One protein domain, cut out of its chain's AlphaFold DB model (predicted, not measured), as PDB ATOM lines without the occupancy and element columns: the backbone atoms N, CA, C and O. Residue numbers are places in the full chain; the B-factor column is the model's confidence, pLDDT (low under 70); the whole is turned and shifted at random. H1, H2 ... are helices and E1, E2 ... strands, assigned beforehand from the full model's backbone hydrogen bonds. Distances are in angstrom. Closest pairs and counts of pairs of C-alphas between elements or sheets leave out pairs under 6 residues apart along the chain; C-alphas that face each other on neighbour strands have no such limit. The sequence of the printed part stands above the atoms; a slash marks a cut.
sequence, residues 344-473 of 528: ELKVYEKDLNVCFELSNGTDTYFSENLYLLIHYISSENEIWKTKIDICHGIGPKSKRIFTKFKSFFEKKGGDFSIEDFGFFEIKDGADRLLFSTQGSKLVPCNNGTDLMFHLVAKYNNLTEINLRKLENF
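What this domain is: This is residues 344 to 473 of the 528 residues of the protein "ATG19_autophagy domain-containing protein" of Kazachstania africana (strain ATCC 22294 / BCRC 22015 / CBS 2517 / CECT 1963 / NBRC 1671 / NRRL Y-8276) (UniProt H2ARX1). One antiparallel sheet of eight strands is curled like part of a barrel and folded back on itself: E4, E3, E6 and E7 make one leaf, E1, E2 and E5 the facing leaf, with E8 as the hinge. Helix H1 leads away from one end, and its residues 467 to 473 stick out. The 130 printed residues hold eight named strands, E1 to E8, then H1, and the class is mostly strand. The sheet's order is E4 E3 E6 E7 E8 E1 E2 E5. The whole is compact, with a radius of gyration of the C-alphas of 15.5 A, and spans 50 by 30 by 24 A.

How they stand to each other: E1, residues 344 to 350, and E2, residues 353 to 360, form a hairpin, with N 346 and O 357 2.9 A apart. E3, residues 370 to 377, and edge strand E4, residues 383 to 390, form another, with N 374 and O 386 at 2.9 A. The other edge strand, E5, residues 398 to 405, is antiparallel to E2, with N 356 and O 402 at 2.8 A. E6, residues 421 to 427, E7, residues 433 to 438, and E8, residues 450 to 457, form a meander, each strand the antiparallel neighbour of the one before. N 373 of E3 and O 425 of E6 are 2.8 A apart, and N 424 of E6 and O 437 of E7 3.0 A. E8 is staggered: its residues 450 to 454 pair with E1, N 347 and O 451 at 2.8 A, and 456 to 457 with E7, N 436 and O 456 at 3.0 A. H1, residues 461 to 473, only grazes the sheet with residues 461 to 465; 3 of its 9 O i to N i+4 pairs and 3 of 10 O i to N i+3 pairs are within hydrogen-bond range.

Where its parts are: E1 begins at C-alpha 344, (351.786, 479.287, 881.913). E5 is 23.9 A long and E3 23.3 A. H1, 19.0 A long, ends at C-alpha 473, (378.253, 467.386, 882.486).

The domain as a whole: The C-alphas farthest apart, of Gly 414 and Glu 471, are 49.9 A apart. The printed part has no cut; the links E5 to E6 and E7 to E8 are long. Mean pLDDT of the printed part is 72.0, with 42 residues under 70, among them 438 to 449 and 456 to 473.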
ATOM      1  N   GLU A 344     353.190 479.138 882.287       85.31
ATOM      2  CA  GLU A 344     351.786 479.287 881.913       85.31
ATOM      3  C   GLU A 344     351.480 478.299 880.790       85.31
ATOM      4  O   GLU A 344     352.246 478.182 879.836       85.31
ATOM      5  N   LEU A 345     350.371 477.576 880.909       87.44
ATOM      6  CA  LEU A 345     349.843 476.704 879.871       87.44
ATOM      7  C   LEU A 345     348.471 477.231 879.456       87.44
ATOM      8  O   LEU A 345     347.487 477.047 880.173       87.44
ATOM      9  N   LYS A 346     348.401 477.866 878.289       87.94
ATOM     10  CA  LYS A 346     347.134 478.225 877.658       87.94
ATOM     11  C   LYS A 346     346.675 477.068 876.772       87.94
ATOM     12  O   LYS A 346     347.439 476.565 875.950       87.94
ATOM     13  N   VAL A 347     345.427 476.649 876.930       87.81
ATOM     14  CA  VAL A 347     344.794 475.588 876.142       87.81
ATOM     15  C   VAL A 347     343.589 476.174 875.424       87.81
ATOM     16  O   VAL A 347     342.767 476.837 876.050       87.81
ATOM     17  N   TYR A 348     343.497 475.963 874.116       86.88
ATOM     18  CA  TYR A 348     342.438 476.544 873.293       86.88
ATOM     19  C   TYR A 348     342.090 475.651 872.107       86.88
ATOM     20  O   TYR A 348     342.905 474.843 871.654       86.88
ATOM     21  N   GLU A 349     340.875 475.793 871.589       85.69
ATOM     22  CA  GLU A 349     340.451 475.081 870.386       85.69
ATOM     23  C   GLU A 349     340.832 475.851 869.122       85.69
ATOM     24  O   GLU A 349     340.788 477.080 869.069       85.69
ATOM     25  N   LYS A 350     341.210 475.116 868.074       84.44
ATOM     26  CA  LYS A 350     341.372 475.669 866.733       84.44
ATOM     27  C   LYS A 350     340.999 474.633 865.682       84.44
ATOM     28  O   LYS A 350     341.711 473.644 865.480       84.44
ATOM     29  N   ASP A 351     339.893 474.889 864.996       84.56
ATOM     30  CA  ASP A 351     339.303 473.984 864.011       84.56
ATOM     31  C   ASP A 351     339.059 472.593 864.644       84.56
ATOM     32  O   ASP A 351     338.456 472.481 865.711       84.56
ATOM     33  N   LEU A 352     339.577 471.523 864.036       84.19
ATOM     34  CA  LEU A 352     339.518 470.154 864.565       84.19
ATOM     35  C   LEU A 352     340.638 469.828 865.576       84.19
ATOM     36  O   LEU A 352     340.894 468.652 865.843       84.19
ATOM     37  N   ASN A 353     341.338 470.829 866.121       86.31
ATOM     38  CA  ASN A 353     342.492 470.647 867.006       86.31
ATOM     39  C   ASN A 353     342.294 471.286 868.382       86.31
ATOM     40  O   ASN A 353     341.674 472.338 868.526       86.31
ATOM     41  N   VAL A 354     342.952 470.692 869.371       88.12
ATOM     42  CA  VAL A 354     343.307 471.323 870.640       88.12
ATOM     43  C   VAL A 354     344.748 471.824 870.535       88.12
ATOM     44  O   VAL A 354     345.652 471.072 870.148       88.12
ATOM     45  N   CYS A 355     344.961 473.089 870.880       89.38
ATOM     46  CA  CYS A 355     346.265 473.734 870.956       89.38
ATOM     47  C   CYS A 355     346.690 473.898 872.420       89.38
ATOM     48  O   CYS A 355     345.887 474.273 873.269       89.38
ATOM     49  N   PHE A 356     347.970 473.652 872.693       90.31
ATOM     50  CA  PHE A 356     348.602 473.771 874.005       90.31
ATOM     51  C   PHE A 356     349.792 474.724 873.882       90.31
ATOM     52  O   PHE A 356     350.845 474.333 873.379       90.31
ATOM     53  N   GLU A 357     349.627 475.971 874.304       90.69
ATOM     54  CA  GLU A 357     350.675 476.990 874.326       90.69
ATOM     55  C   GLU A 357     351.325 477.025 875.713       90.69
ATOM     56  O   GLU A 357     350.761 477.547 876.672       90.69
ATOM     57  N   LEU A 358     352.518 476.441 875.820       89.44
ATOM     58  CA  LEU A 358     353.344 476.484 877.021       89.44
ATOM     59  C   LEU A 358     354.321 477.660 876.938       89.44
ATOM     60  O   LEU A 358     355.193 477.689 876.064       89.44
ATOM     61  N   SER A 359     354.213 478.582 877.886       88.25
ATOM     62  CA  SER A 359     355.107 479.724 878.075       88.25
ATOM     63  C   SER A 359     356.011 479.492 879.285       88.25
ATOM     64  O   SER A 359     355.528 479.142 880.361       88.25
ATOM     65  N   ASN A 360     357.318 479.706 879.127       85.88
ATOM     66  CA  ASN A 360     358.286 479.751 880.227       85.88
ATOM     67  C   ASN A 360     358.626 481.212 880.537       85.88
ATOM     68  O   ASN A 360     359.328 481.845 879.750       85.88
ATOM     69  N   GLY A 361     358.162 481.736 881.672       78.75
ATOM     70  CA  GLY A 361     358.473 483.100 882.120       78.75
ATOM     71  C   GLY A 361     359.881 483.254 882.710       78.75
ATOM     72  O   GLY A 361     360.376 484.371 882.856       78.75
ATOM     73  N   THR A 362     360.552 482.146 883.043       78.19
ATOM     74  CA  THR A 362     361.859 482.167 883.718       78.19
ATOM     75  C   THR A 362     363.027 482.433 882.764       78.19
ATOM     76  O   THR A 362     362.959 482.167 881.564       78.19
ATOM     77  N   ASP A 363     364.158 482.868 883.327       74.75
ATOM     78  CA  ASP A 363     365.455 482.959 882.638       74.75
ATOM     79  C   ASP A 363     366.219 481.612 882.562       74.75
ATOM     80  O   ASP A 363     367.404 481.580 882.227       74.75
ATOM     81  N   THR A 364     365.554 480.478 882.821       74.00
ATOM     82  CA  THR A 364     366.162 479.134 882.803       74.00
ATOM     83  C   THR A 364     365.777 478.347 881.544       74.00
ATOM     84  O   THR A 364     364.612 478.309 881.150       74.00
ATOM     85  N   TYR A 365     366.752 477.668 880.925       78.38
ATOM     86  CA  TYR A 365     366.521 476.688 879.854       78.38
ATOM     87  C   TYR A 365     366.246 475.304 880.458       78.38
ATOM     88  O   TYR A 365     367.092 474.768 881.171       78.38
ATOM     89  N   PHE A 366     365.098 474.701 880.148       76.88
ATOM     90  CA  PHE A 366     364.738 473.359 880.609       76.88
ATOM     91  C   PHE A 366     364.988 472.345 879.488       76.88
ATOM     92  O   PHE A 366     364.181 472.193 878.567       76.88
ATOM     93  N   SER A 367     366.146 471.688 879.553       66.00
ATOM     94  CA  SER A 367     366.647 470.750 878.546       66.00
ATOM     95  C   SER A 367     366.078 469.337 878.683       66.00
ATOM     96  O   SER A 367     366.157 468.745 879.757       66.00
ATOM     97  N   GLU A 368     365.682 468.780 877.533       66.31
ATOM     98  CA  GLU A 368     365.581 467.339 877.237       66.31
ATOM     99  C   GLU A 368     364.456 466.525 877.907       66.31
ATOM    100  O   GLU A 368     364.131 466.671 879.081       66.31
ATOM    101  N   ASN A 369     363.871 465.623 877.106       74.12
ATOM    102  CA  ASN A 369     362.909 464.571 877.469       74.12
ATOM    103  C   ASN A 369     361.712 464.994 878.343       74.12
ATOM    104  O   ASN A 369     361.081 464.151 878.978       74.12
ATOM    105  N   LEU A 370     361.379 466.285 878.352       85.12
ATOM    106  CA  LEU A 370     360.179 466.804 878.993       85.12
ATOM    107  C   LEU A 370     358.923 466.259 878.307       85.12
ATOM    108  O   LEU A 370     358.895 466.107 877.085       85.12
ATOM    109  N   TYR A 371     357.857 466.062 879.074       88.56
ATOM    110  CA  TYR A 371     356.527 465.822 878.524       88.56
ATOM    111  C   TYR A 371     355.425 466.433 879.384       88.56
ATOM    112  O   TYR A 371     355.553 466.563 880.603       88.56
ATOM    113  N   LEU A 372     354.332 466.797 878.716       89.38
ATOM    114  CA  LEU A 372     353.079 467.200 879.330       89.38
ATOM    115  C   LEU A 372     352.212 465.948 879.514       89.38
ATOM    116  O   LEU A 372     351.846 465.292 878.536       89.38
ATOM    117  N   LEU A 373     351.897 465.608 880.761       88.44
ATOM    118  CA  LEU A 373     350.904 464.600 881.111       88.44
ATOM    119  C   LEU A 373     349.573 465.312 881.375       88.44
ATOM    120  O   LEU A 373     349.465 466.163 882.258       88.44
ATOM    121  N   ILE A 374     348.570 464.968 880.576       88.19
ATOM    122  CA  ILE A 374     347.254 465.605 880.550       88.19
ATOM    123  C   ILE A 374     346.243 464.647 881.163       88.19
ATOM    124  O   ILE A 374     346.130 463.508 880.707       88.19
ATOM    125  N   HIS A 375     345.497 465.106 882.165       83.62
ATOM    126  CA  HIS A 375     344.399 464.363 882.772       83.62
ATOM    127  C   HIS A 375     343.067 465.009 882.376       83.62
ATOM    128  O   HIS A 375     342.820 466.180 882.683       83.62
ATOM    129  N   TYR A 376     342.207 464.232 881.721       81.94
ATOM    130  CA  TYR A 376     340.888 464.661 881.261       81.94
ATOM    131  C   TYR A 376     339.809 463.657 881.666       81.94
ATOM    132  O   TYR A 376     340.105 462.499 881.967       81.94
ATOM    133  N   ILE A 377     338.565 464.116 881.712       75.75
ATOM    134  CA  ILE A 377     337.396 463.301 882.041       75.75
ATOM    135  C   ILE A 377     336.706 462.927 880.721       75.75
ATOM    136  O   ILE A 377     336.489 463.796 879.889       75.75
ATOM    137  N   SER A 378     336.391 461.652 880.477       69.62
ATOM    138  CA  SER A 378     335.580 461.282 879.304       69.62
ATOM    139  C   SER A 378     334.095 461.580 879.534       69.62
ATOM    140  O   SER A 378     333.645 461.735 880.670       69.62
ATOM    141  N   SER A 379     333.301 461.549 878.465       67.06
ATOM    142  CA  SER A 379     331.830 461.575 878.527       67.06
ATOM    143  C   SER A 379     331.226 460.500 879.454       67.06
ATOM    144  O   SER A 379     330.163 460.701 880.035       67.06
ATOM    145  N   GLU A 380     331.929 459.382 879.665       68.50
ATOM    146  CA  GLU A 380     331.567 458.306 880.604       68.50
ATOM    147  C   GLU A 380     331.973 458.597 882.070       68.50
ATOM    148  O   GLU A 380     331.795 457.751 882.943       68.50
ATOM    149  N   ASN A 381     332.496 459.792 882.368       66.88
ATOM    150  CA  ASN A 381     333.094 460.216 883.647       66.88
ATOM    151  C   ASN A 381     334.364 459.443 884.077       66.88
ATOM    152  O   ASN A 381     334.796 459.549 885.231       66.88
ATOM    153  N   GLU A 382     335.011 458.705 883.171       70.25
ATOM    154  CA  GLU A 382     336.299 458.053 883.443       70.25
ATOM    155  C   GLU A 382     337.454 459.067 883.378       70.25
ATOM    156  O   GLU A 382     337.479 459.937 882.509       70.25
ATOM    157  N   ILE A 383     338.449 458.950 884.268       73.00
ATOM    158  CA  ILE A 383     339.640 459.818 884.239       73.00
ATOM    159  C   ILE A 383     340.697 459.198 883.326       73.00
ATOM    160  O   ILE A 383     341.396 458.255 883.706       73.00
ATOM    161  N   TRP A 384     340.856 459.778 882.144       79.06
ATOM    162  CA  TRP A 384     341.868 459.396 881.172       79.06
ATOM    163  C   TRP A 384     343.143 460.222 881.332       79.06
ATOM    164  O   TRP A 384     343.135 461.372 881.776       79.06
ATOM    165  N   LYS A 385     344.271 459.614 880.953       83.81
ATOM    166  CA  LYS A 385     345.581 460.266 880.888       83.81
ATOM    167  C   LYS A 385     346.133 460.153 879.475       83.81
ATOM    168  O   LYS A 385     346.031 459.090 878.865       83.81
ATOM    169  N   THR A 386     346.746 461.218 878.969       85.25
ATOM    170  CA  THR A 386     347.509 461.180 877.714       85.25
ATOM    171  C   THR A 386     348.795 461.998 877.813       85.25
ATOM    172  O   THR A 386     348.920 462.873 878.669       85.25
ATOM    173  N   LYS A 387     349.769 461.674 876.963       88.38
ATOM    174  CA  LYS A 387     351.138 462.198 876.995       88.38
ATOM    175  C   LYS A 387     351.413 463.000 875.723       88.38
ATOM    176  O   LYS A 387     351.154 462.514 874.623       88.38
ATOM    177  N   ILE A 388     351.971 464.201 875.864       87.75
ATOM    178  CA  ILE A 388     352.505 464.995 874.749       87.75
ATOM    179  C   ILE A 388     353.984 465.273 875.017       87.75
ATOM    180  O   ILE A 388     354.332 465.953 875.983       87.75
ATOM    181  N   ASP A 389     354.857 464.740 874.164       85.25
ATOM    182  CA  ASP A 389     356.304 464.892 874.305       85.25
ATOM    183  C   ASP A 389     356.792 466.279 873.864       85.25
ATOM    184  O   ASP A 389     356.481 466.772 872.777       85.25
ATOM    185  N   ILE A 390     357.618 466.900 874.706       84.38
ATOM    186  CA  ILE A 390     358.233 468.213 874.496       84.38
ATOM    187  C   ILE A 390     359.692 467.970 874.066       84.38
ATOM    188  O   ILE A 390     360.658 468.323 874.746       84.38
ATOM    189  N   CYS A 391     359.851 467.332 872.901       69.31
ATOM    190  CA  CYS A 391     361.097 466.719 872.396       69.31
ATOM    191  C   CYS A 391     362.320 467.652 872.253       69.31
ATOM    192  O   CYS A 391     363.401 467.205 871.870       69.31
ATOM    193  N   HIS A 392     362.160 468.955 872.484       72.44
ATOM    194  CA  HIS A 392     363.179 469.989 872.280       72.44
ATOM    195  C   HIS A 392     363.349 470.909 873.507       72.44
ATOM    196  O   HIS A 392     363.825 472.041 873.362       72.44
ATOM    197  N   GLY A 393     362.915 470.457 874.693       77.69
ATOM    198  CA  GLY A 393     362.923 471.252 875.928       77.69
ATOM    199  C   GLY A 393     362.079 472.525 875.815       77.69
ATOM    200  O   GLY A 393     361.339 472.693 874.847       77.69
ATOM    201  N   ILE A 394     362.213 473.467 876.745       81.81
ATOM    202  CA  ILE A 394     361.659 474.827 876.605       81.81
ATOM    203  C   ILE A 394     362.669 475.866 877.099       81.81
ATOM    204  O   ILE A 394     363.327 475.678 878.121       81.81
ATOM    205  N   GLY A 395     362.854 476.930 876.316       79.38
ATOM    206  CA  GLY A 395     363.891 477.930 876.563       79.38
ATOM    207  C   GLY A 395     363.451 479.061 877.488       79.38
ATOM    208  O   GLY A 395     362.250 479.200 877.737       79.38
ATOM    209  N   PRO A 396     364.402 479.863 877.989       79.81
ATOM    210  CA  PRO A 396     364.101 481.015 878.829       79.81
ATOM    211  C   PRO A 396     363.262 482.032 878.053       79.81
ATOM    212  O   PRO A 396     363.531 482.253 876.870       79.81
ATOM    213  N   LYS A 397     362.252 482.624 878.705       80.94
ATOM    214  CA  LYS A 397     361.337 483.625 878.115       80.94
ATOM    215  C   LYS A 397     360.830 483.233 876.718       80.94
ATOM    216  O   LYS A 397     360.800 484.045 875.798       80.94
ATOM    217  N   SER A 398     360.475 481.955 876.549       82.56
ATOM    218  CA  SER A 398     360.058 481.387 875.261       82.56
ATOM    219  C   SER A 398     358.725 480.654 875.351       82.56
ATOM    220  O   SER A 398     358.369 480.104 876.398       82.56
ATOM    221  N   LYS A 399     358.016 480.629 874.221       88.50
ATOM    222  CA  LYS A 399     356.741 479.936 874.039       88.50
ATOM    223  C   LYS A 399     356.900 478.716 873.134       88.50
ATOM    224  O   LYS A 399     357.738 478.698 872.229       88.50
ATOM    225  N   ARG A 400     356.068 477.697 873.344       86.56
ATOM    226  CA  ARG A 400     355.896 476.557 872.434       86.56
ATOM    227  C   ARG A 400     354.433 476.184 872.309       86.56
ATOM    228  O   ARG A 400     353.764 476.024 873.322       86.56
ATOM    229  N   ILE A 401     353.986 475.960 871.079       88.25
ATOM    230  CA  ILE A 401     352.643 475.459 870.787       88.25
ATOM    231  C   ILE A 401     352.746 473.991 870.364       88.25
ATOM    232  O   ILE A 401     353.516 473.642 869.466       88.25
ATOM    233  N   PHE A 402     351.961 473.136 871.013       87.94
ATOM    234  CA  PHE A 402     351.738 471.740 870.636       87.94
ATOM    235  C   PHE A 402     350.288 471.582 870.176       87.94
ATOM    236  O   PHE A 402     349.403 472.258 870.696       87.94
ATOM    237  N   THR A 403     350.026 470.689 869.226       87.12
ATOM    238  CA  THR A 403     348.671 470.440 868.717       87.12
ATOM    239  C   THR A 403     348.350 468.950 868.683       87.12
ATOM    240  O   THR A 403     349.216 468.106 868.434       87.12
ATOM    241  N   LYS A 404     347.082 468.625 868.942       87.94
ATOM    242  CA  LYS A 404     346.484 467.297 868.753       87.94
ATOM    243  C   LYS A 404     345.067 467.478 868.210       87.94
ATOM    244  O   LYS A 404     344.383 468.413 868.611       87.94
ATOM    245  N   PHE A 405     344.619 466.589 867.326       86.81
ATOM    246  CA  PHE A 405     343.219 466.567 866.888       86.81
ATOM    247  C   PHE A 405     342.287 466.299 868.078       86.81
ATOM    248  O   PHE A 405     342.677 465.566 868.988       86.81
ATOM    249  N   LYS A 406     341.058 466.832 868.072       84.44
ATOM    250  CA  LYS A 406     340.059 466.532 869.119       84.44
ATOM    251  C   LYS A 406     339.811 465.024 869.253       84.44
ATOM    252  O   LYS A 406     339.837 464.489 870.359       84.44
ATOM    253  N   SER A 407     339.791 464.313 868.125       83.06
ATOM    254  CA  SER A 407     339.680 462.850 868.039       83.06
ATOM    255  C   SER A 407     340.803 462.039 868.706       83.06
ATOM    256  O   SER A 407     340.667 460.833 868.886       83.06
ATOM    257  N   PHE A 408     341.895 462.677 869.145       82.81
ATOM    258  CA  PHE A 408     342.903 462.058 870.019       82.81
ATOM    259  C   PHE A 408     342.410 461.886 871.473       82.81
ATOM    260  O   PHE A 408     342.952 461.070 872.221       82.81
ATOM    261  N   PHE A 409     341.389 462.651 871.869       80.75
ATOM    262  CA  PHE A 409     340.762 462.640 873.192       80.75
ATOM    263  C   PHE A 409     339.364 461.978 873.175       80.75
ATOM    264  O   PHE A 409     338.957 461.409 874.187       80.75
ATOM    265  N   GLU A 410     338.668 461.968 872.026       74.75
ATOM    266  CA  GLU A 410     337.336 461.358 871.790       74.75
ATOM    267  C   GLU A 410     337.345 459.810 871.828       74.75
ATOM    268  O   GLU A 410     337.008 459.115 870.862       74.75
ATOM    269  N   LYS A 411     337.725 459.208 872.958       64.31
ATOM    270  CA  LYS A 411     337.621 457.752 873.116       64.31
ATOM    271  C   LYS A 411     336.156 457.311 873.099       64.31
ATOM    272  O   LYS A 411     335.316 457.885 873.781       64.31
ATOM    273  N   LYS A 412     335.878 456.261 872.315       56.94
ATOM    274  CA  LYS A 412     334.539 455.692 872.050       56.94
ATOM    275  C   LYS A 412     333.543 456.637 871.343       56.94
ATOM    276  O   LYS A 412     332.366 456.301 871.276       56.94
ATOM    277  N   GLY A 413     333.989 457.757 870.763       55.44
ATOM    278  CA  GLY A 413     333.131 458.608 869.924       55.44
ATOM    279  C   GLY A 413     332.067 459.409 870.682       55.44
ATOM    280  O   GLY A 413     331.001 459.672 870.131       55.44
ATOM    281  N   GLY A 414     332.339 459.775 871.937       64.19
ATOM    282  CA  GLY A 414     331.659 460.902 872.577       64.19
ATOM    283  C   GLY A 414     332.366 462.214 872.233       64.19
ATOM    284  O   GLY A 414     333.591 462.222 872.101       64.19
ATOM    285  N   ASP A 415     331.603 463.302 872.117       71.69
ATOM    286  CA  ASP A 415     332.140 464.642 871.859       71.69
ATOM    287  C   ASP A 415     333.139 465.050 872.956       71.69
ATOM    288  O   ASP A 415     332.840 464.935 874.146       71.69
ATOM    289  N   PHE A 416     334.318 465.534 872.559       77.69
ATOM    290  CA  PHE A 416     335.335 466.046 873.479       77.69
ATOM    291  C   PHE A 416     335.273 467.574 873.585       77.69
ATOM    292  O   PHE A 416     335.258 468.269 872.563       77.69
ATOM    293  N   SER A 417     335.341 468.098 874.811       79.00
ATOM    294  CA  SER A 417     335.512 469.523 875.082       79.00
ATOM    295  C   SER A 417     336.817 469.795 875.824       79.00
ATOM    296  O   SER A 417     337.180 469.103 876.771       79.00
ATOM    297  N   ILE A 418     337.489 470.900 875.497       79.44
ATOM    298  CA  ILE A 418     338.588 471.424 876.330       79.44
ATOM    299  C   ILE A 418     338.187 471.651 877.799       79.44
ATOM    300  O   ILE A 418     339.046 471.666 878.679       79.44
ATOM    301  N   GLU A 419     336.890 471.801 878.086       76.25
ATOM    302  CA  GLU A 419     336.371 471.915 879.448       76.25
ATOM    303  C   GLU A 419     336.583 470.659 880.303       76.25
ATOM    304  O   GLU A 419     336.541 470.773 881.532       76.25
ATOM    305  N   ASP A 420     336.853 469.513 879.673       76.69
ATOM    306  CA  ASP A 420     337.077 468.213 880.305       76.69
ATOM    307  C   ASP A 420     338.493 468.061 880.897       76.69
ATOM    308  O   ASP A 420     338.767 467.106 881.633       76.69
ATOM    309  N   PHE A 421     339.412 468.996 880.612       80.31
ATOM    310  CA  PHE A 421     340.751 469.022 881.207       80.31
ATOM    311  C   PHE A 421     340.706 469.411 882.692       80.31
ATOM    312  O   PHE A 421     340.402 470.549 883.051       80.31
ATOM    313  N   GLY A 422     341.071 468.469 883.571       66.62
ATOM    314  CA  GLY A 422     341.045 468.670 885.024       66.62
ATOM    315  C   GLY A 422     342.406 468.952 885.668       66.62
ATOM    316  O   GLY A 422     342.471 469.624 886.701       66.62
ATOM    317  N   PHE A 423     343.499 468.420 885.111       79.69
ATOM    318  CA  PHE A 423     344.830 468.491 885.732       79.69
ATOM    319  C   PHE A 423     345.954 468.299 884.704       79.69
ATOM    320  O   PHE A 423     345.855 467.454 883.812       79.69
ATOM    321  N   PHE A 424     347.037 469.061 884.860       84.62
ATOM    322  CA  PHE A 424     348.230 468.978 884.014       84.62
ATOM    323  C   PHE A 424     349.496 468.825 884.860       84.62
ATOM    324  O   PHE A 424     349.677 469.524 885.861       84.62
ATOM    325  N   GLU A 425     350.407 467.963 884.409       86.88
ATOM    326  CA  GLU A 425     351.759 467.816 884.951       86.88
ATOM    327  C   GLU A 425     352.802 467.993 883.845       86.88
ATOM    328  O   GLU A 425     352.659 467.433 882.761       86.88
ATOM    329  N   ILE A 426     353.891 468.707 884.133       87.44
ATOM    330  CA  ILE A 426     355.120 468.630 883.338       87.44
ATOM    331  C   ILE A 426     356.108 467.748 884.087       87.44
ATOM    332  O   ILE A 426     356.444 468.020 885.246       87.44
ATOM    333  N   LYS A 427     356.596 466.717 883.400       85.50
ATOM    334  CA  LYS A 427     357.573 465.760 883.915       85.50
ATOM    335  C   LYS A 427     358.837 465.730 883.064       85.50
ATOM    336  O   LYS A 427     358.793 466.096 881.890       85.50
ATOM    337  N   ASP A 428     359.950 465.290 883.650       84.62
ATOM    338  CA  ASP A 428     361.167 464.950 882.900       84.62
ATOM    339  C   ASP A 428     361.163 463.490 882.406       84.62
ATOM    340  O   ASP A 428     360.292 462.685 882.751       84.62
ATOM    341  N   GLY A 429     362.167 463.134 881.600       79.69
ATOM    342  CA  GLY A 429     362.312 461.793 881.019       79.69
ATOM    343  C   GLY A 429     362.531 460.654 882.023       79.69
ATOM    344  O   GLY A 429     362.603 459.505 881.601       79.69
ATOM    345  N   ALA A 430     362.638 460.948 883.322       81.12
ATOM    346  CA  ALA A 430     362.702 459.978 884.413       81.12
ATOM    347  C   ALA A 430     361.410 459.974 885.266       81.12
ATOM    348  O   ALA A 430     361.455 459.617 886.442       81.12
ATOM    349  N   ASP A 431     360.278 460.407 884.689       79.81
ATOM    350  CA  ASP A 431     358.949 460.531 885.324       79.81
ATOM    351  C   ASP A 431     358.910 461.486 886.540       79.81
ATOM    352  O   ASP A 431     357.950 461.511 887.318       79.81
ATOM    353  N   ARG A 432     359.937 462.336 886.705       80.94
ATOM    354  CA  ARG A 432     360.022 463.280 887.825       80.94
ATOM    355  C   ARG A 432     359.110 464.469 887.576       80.94
ATOM    356  O   ARG A 432     359.286 465.198 886.603       80.94
ATOM    357  N   LEU A 433     358.180 464.705 888.497       79.81
ATOM    358  CA  LEU A 433     357.296 465.866 888.460       79.81
ATOM    359  C   LEU A 433     358.081 467.172 888.648       79.81
ATOM    360  O   LEU A 433     358.763 467.343 889.661       79.81
ATOM    361  N   LEU A 434     357.960 468.093 887.693       77.06
ATOM    362  CA  LEU A 434     358.581 469.421 887.745       77.06
ATOM    363  C   LEU A 434     357.553 470.482 888.155       77.06
ATOM    364  O   LEU A 434     357.739 471.206 889.134       77.06
ATOM    365  N   PHE A 435     356.438 470.520 887.423       81.75
ATOM    366  CA  PHE A 435     355.357 471.489 887.583       81.75
ATOM    367  C   PHE A 435     354.015 470.764 887.531       81.75
ATOM    368  O   PHE A 435     353.864 469.797 886.785       81.75
ATOM    369  N   SER A 436     353.036 471.227 888.302       79.88
ATOM    370  CA  SER A 436     351.686 470.656 888.300       79.88
ATOM    371  C   SER A 436     350.643 471.737 888.521       79.88
ATOM    372  O   SER A 436     350.858 472.624 889.344       79.88
ATOM    373  N   THR A 437     349.493 471.626 887.862       75.56
ATOM    374  CA  THR A 437     348.369 472.542 888.074       75.56
ATOM    375  C   THR A 437     347.040 471.802 888.049       75.56
ATOM    376  O   THR A 437     346.712 471.102 887.090       75.56
ATOM    377  N   GLN A 438     346.305 471.907 889.159       61.00
ATOM    378  CA  GLN A 438     344.916 471.460 889.276       61.00
ATOM    379  C   GLN A 438     344.013 472.578 888.769       61.00
ATOM    380  O   GLN A 438     344.259 473.744 889.076       61.00
ATOM    381  N   GLY A 439     343.008 472.208 887.971       51.16
ATOM    382  CA  GLY A 439     342.227 473.102 887.120       51.16
ATOM    383  C   GLY A 439     341.353 474.124 887.846       51.16
ATOM    384  O   GLY A 439     340.131 474.089 887.745       51.16
ATOM    385  N   SER A 440     341.985 475.105 888.484       47.50
ATOM    386  CA  SER A 440     341.424 476.449 888.570       47.50
ATOM    387  C   SER A 440     341.390 477.024 887.148       47.50
ATOM    388  O   SER A 440     342.385 477.549 886.655       47.50
ATOM    389  N   LYS A 441     340.253 476.855 886.454       55.03
ATOM    390  CA  LYS A 441     339.954 477.530 885.177       55.03
ATOM    391  C   LYS A 441     339.910 479.037 885.456       55.03
ATOM    392  O   LYS A 441     338.865 479.549 885.842       55.03
ATOM    393  N   LEU A 442     341.060 479.712 885.393       50.38
ATOM    394  CA  LEU A 442     341.225 480.977 886.116       50.38
ATOM    395  C   LEU A 442     340.515 482.161 885.461       50.38
ATOM    396  O   LEU A 442     339.864 482.930 886.162       50.38
ATOM    397  N   VAL A 443     340.581 482.272 884.133       51.34
ATOM    398  CA  VAL A 443     339.745 483.189 883.345       51.34
ATOM    399  C   VAL A 443     339.473 482.552 881.977       51.34
ATOM    400  O   VAL A 443     340.434 482.100 881.348       51.34
ATOM    401  N   PRO A 444     338.224 482.529 881.471       53.06
ATOM    402  CA  PRO A 444     337.984 482.349 880.043       53.06
ATOM    403  C   PRO A 444     338.477 483.604 879.311       53.06
ATOM    404  O   PRO A 444     337.914 484.685 879.491       53.06
ATOM    405  N   CYS A 445     339.557 483.504 878.532       51.72
ATOM    406  CA  CYS A 445     340.099 484.685 877.850       51.72
ATOM    407  C   CYS A 445     339.118 485.207 876.778       51.72
ATOM    408  O   CYS A 445     338.220 484.490 876.337       51.72
ATOM    409  N   ASN A 446     339.305 486.462 876.352       46.97
ATOM    410  CA  ASN A 446     338.306 487.299 875.661       46.97
ATOM    411  C   ASN A 446     337.628 486.718 874.394       46.97
ATOM    412  O   ASN A 446     336.644 487.299 873.944       46.97
ATOM    413  N   ASN A 447     338.098 485.593 873.840       50.22
ATOM    414  CA  ASN A 447     337.525 484.901 872.676       50.22
ATOM    415  C   ASN A 447     336.957 483.496 873.005       50.22
ATOM    416  O   ASN A 447     337.145 482.539 872.257       50.22
ATOM    417  N   GLY A 448     336.226 483.362 874.114       53.50
ATOM    418  CA  GLY A 448     335.150 482.369 874.292       53.50
ATOM    419  C   GLY A 448     335.515 480.895 874.542       53.50
ATOM    420  O   GLY A 448     334.709 480.199 875.150       53.50
ATOM    421  N   THR A 449     336.687 480.408 874.121       64.38
ATOM    422  CA  THR A 449     337.120 478.993 874.279       64.38
ATOM    423  C   THR A 449     338.593 478.855 874.696       64.38
ATOM    424  O   THR A 449     339.262 477.870 874.396       64.38
ATOM    425  N   ASP A 450     339.114 479.848 875.414       73.75
ATOM    426  CA  ASP A 450     340.486 479.860 875.926       73.75
ATOM    427  C   ASP A 450     340.512 479.494 877.420       73.75
ATOM    428  O   ASP A 450     339.930 480.208 878.236       73.75
ATOM    429  N   LEU A 451     341.231 478.433 877.798       72.19
ATOM    430  CA  LEU A 451     341.488 478.053 879.191       72.19
ATOM    431  C   LEU A 451     342.954 478.308 879.561       72.19
ATOM    432  O   LEU A 451     343.865 477.678 879.024       72.19
ATOM    433  N   MET A 452     343.187 479.209 880.512       74.31
ATOM    434  CA  MET A 452     344.522 479.508 881.034       74.31
ATOM    435  C   MET A 452     344.795 478.732 882.328       74.31
ATOM    436  O   MET A 452     344.022 478.817 883.284       74.31
ATOM    437  N   PHE A 453     345.913 478.002 882.364       74.06
ATOM    438  CA  PHE A 453     346.375 477.240 883.524       74.06
ATOM    439  C   PHE A 453     347.758 477.718 883.976       74.06
ATOM    440  O   PHE A 453     348.711 477.787 883.199       74.06
ATOM    441  N   HIS A 454     347.897 477.996 885.267       74.00
ATOM    442  CA  HIS A 454     349.151 478.449 885.862       74.00
ATOM    443  C   HIS A 454     349.904 477.276 886.495       74.00
ATOM    444  O   HIS A 454     349.414 476.638 887.429       74.00
ATOM    445  N   LEU A 455     351.083 476.956 885.957       70.88
ATOM    446  CA  LEU A 455     351.880 475.784 886.317       70.88
ATOM    447  C   LEU A 455     352.823 476.102 887.480       70.88
ATOM    448  O   LEU A 455     353.925 476.624 887.311       70.88
ATOM    449  N   VAL A 456     352.383 475.742 888.684       65.75
ATOM    450  CA  VAL A 456     353.152 475.943 889.913       65.75
ATOM    451  C   VAL A 456     354.167 474.810 890.090       65.75
ATOM    452  O   VAL A 456     353.856 473.625 889.923       65.75
ATOM    453  N   ALA A 457     355.400 475.165 890.448       60.97
ATOM    454  CA  ALA A 457     356.415 474.195 890.838       60.97
ATOM    455  C   ALA A 457     356.044 473.567 892.188       60.97
ATOM    456  O   ALA A 457     355.831 474.280 893.170       60.97
ATOM    457  N   LYS A 458     356.032 472.232 892.285       56.12
ATOM    458  CA  LYS A 458     355.985 471.587 893.605       56.12
ATOM    459  C   LYS A 458     357.367 471.697 894.244       56.12
ATOM    460  O   LYS A 458     358.309 471.006 893.851       56.12
ATOM    461  N   TYR A 459     357.474 472.610 895.209       40.66
ATOM    462  CA  TYR A 459     358.684 472.908 895.975       40.66
ATOM    463  C   TYR A 459     359.214 471.658 896.690       40.66
ATOM    464  O   TYR A 459     358.766 471.321 897.778       40.66
ATOM    465  N   ASN A 460     360.145 470.969 896.022       38.75
ATOM    466  CA  ASN A 460     361.114 469.999 896.552       38.75
ATOM    467  C   ASN A 460     362.113 469.570 895.453       38.75
ATOM    468  O   ASN A 460     363.279 469.335 895.744       38.75
ATOM    469  N   ASN A 461     361.694 469.524 894.178       39.47
ATOM    470  CA  ASN A 461     362.516 468.951 893.095       39.47
ATOM    471  C   ASN A 461     363.463 469.944 892.384       39.47
ATOM    472  O   ASN A 461     364.445 469.521 891.771       39.47
ATOM    473  N   LEU A 462     363.209 471.258 892.458       40.72
ATOM    474  CA  LEU A 462     364.002 472.274 891.738       40.72
ATOM    475  C   LEU A 462     365.463 472.381 892.215       40.72
ATOM    476  O   LEU A 462     366.330 472.769 891.430       40.72
ATOM    477  N   THR A 463     365.749 472.031 893.469       36.41
ATOM    478  CA  THR A 463     367.100 472.058 894.053       36.41
ATOM    479  C   THR A 463     367.952 470.863 893.623       36.41
ATOM    480  O   THR A 463     369.110 471.051 893.259       36.41
ATOM    481  N   GLU A 464     367.400 469.644 893.585       35.47
ATOM    482  CA  GLU A 464     368.152 468.465 893.122       35.47
ATOM    483  C   GLU A 464     368.517 468.542 891.632       35.47
ATOM    484  O   GLU A 464     369.631 468.186 891.241       35.47
ATOM    485  N   ILE A 465     367.574 468.995 890.798       42.47
ATOM    486  CA  ILE A 465     367.701 468.949 889.334       42.47
ATOM    487  C   ILE A 465     368.769 469.928 888.825       42.47
ATOM    488  O   ILE A 465     369.503 469.589 887.897       42.47
ATOM    489  N   ASN A 466     368.910 471.097 889.460       40.41
ATOM    490  CA  ASN A 466     369.877 472.126 889.060       40.41
ATOM    491  C   ASN A 466     371.309 471.899 889.579       40.41
ATOM    492  O   ASN A 466     372.218 472.587 889.125       40.41
ATOM    493  N   LEU A 467     371.528 470.951 890.500       34.09
ATOM    494  CA  LEU A 467     372.865 470.642 891.028       34.09
ATOM    495  C   LEU A 467     373.463 469.397 890.360       34.09
ATOM    496  O   LEU A 467     374.440 469.511 889.619       34.09
ATOM    497  N   ARG A 468     372.846 468.214 890.517       33.31
ATOM    498  CA  ARG A 468     373.469 466.946 890.069       33.31
ATOM    499  C   ARG A 468     373.659 466.831 888.549       33.31
ATOM    500  O   ARG A 468     374.548 466.107 888.113       33.31
ATOM    501  N   LYS A 469     372.858 467.536 887.736       37.06
ATOM    502  CA  LYS A 469     373.036 467.579 886.268       37.06
ATOM    503  C   LYS A 469     374.057 468.635 885.803       37.06
ATOM    504  O   LYS A 469     374.503 468.546 884.666       37.06
ATOM    505  N   LEU A 470     374.461 469.603 886.636       33.88
ATOM    506  CA  LEU A 470     375.395 470.670 886.230       33.88
ATOM    507  C   LEU A 470     376.874 470.346 886.490       33.88
ATOM    508  O   LEU A 470     377.745 470.897 885.814       33.88
ATOM    509  N   GLU A 471     377.157 469.479 887.463       34.09
ATOM    510  CA  GLU A 471     378.523 469.062 887.804       34.09
ATOM    511  C   GLU A 471     378.994 467.929 886.880       34.09
ATOM    512  O   GLU A 471     379.995 468.086 886.180       34.09
ATOM    513  N   ASN A 472     378.211 466.849 886.758       31.11
ATOM    514  CA  ASN A 472     378.577 465.675 885.952       31.11
ATOM    515  C   ASN A 472     378.748 465.966 884.446       31.11
ATOM    516  O   ASN A 472     379.491 465.262 883.771       31.11
ATOM    517  N   PHE A 473     378.116 467.014 883.904       29.48
ATOM    518  CA  PHE A 473     378.253 467.386 882.486       29.48
ATOM    519  C   PHE A 473     379.553 468.137 882.138       29.48
ATOM    520  O   PHE A 473     379.788 468.433 880.965       29.48
TER     521      PHE A 473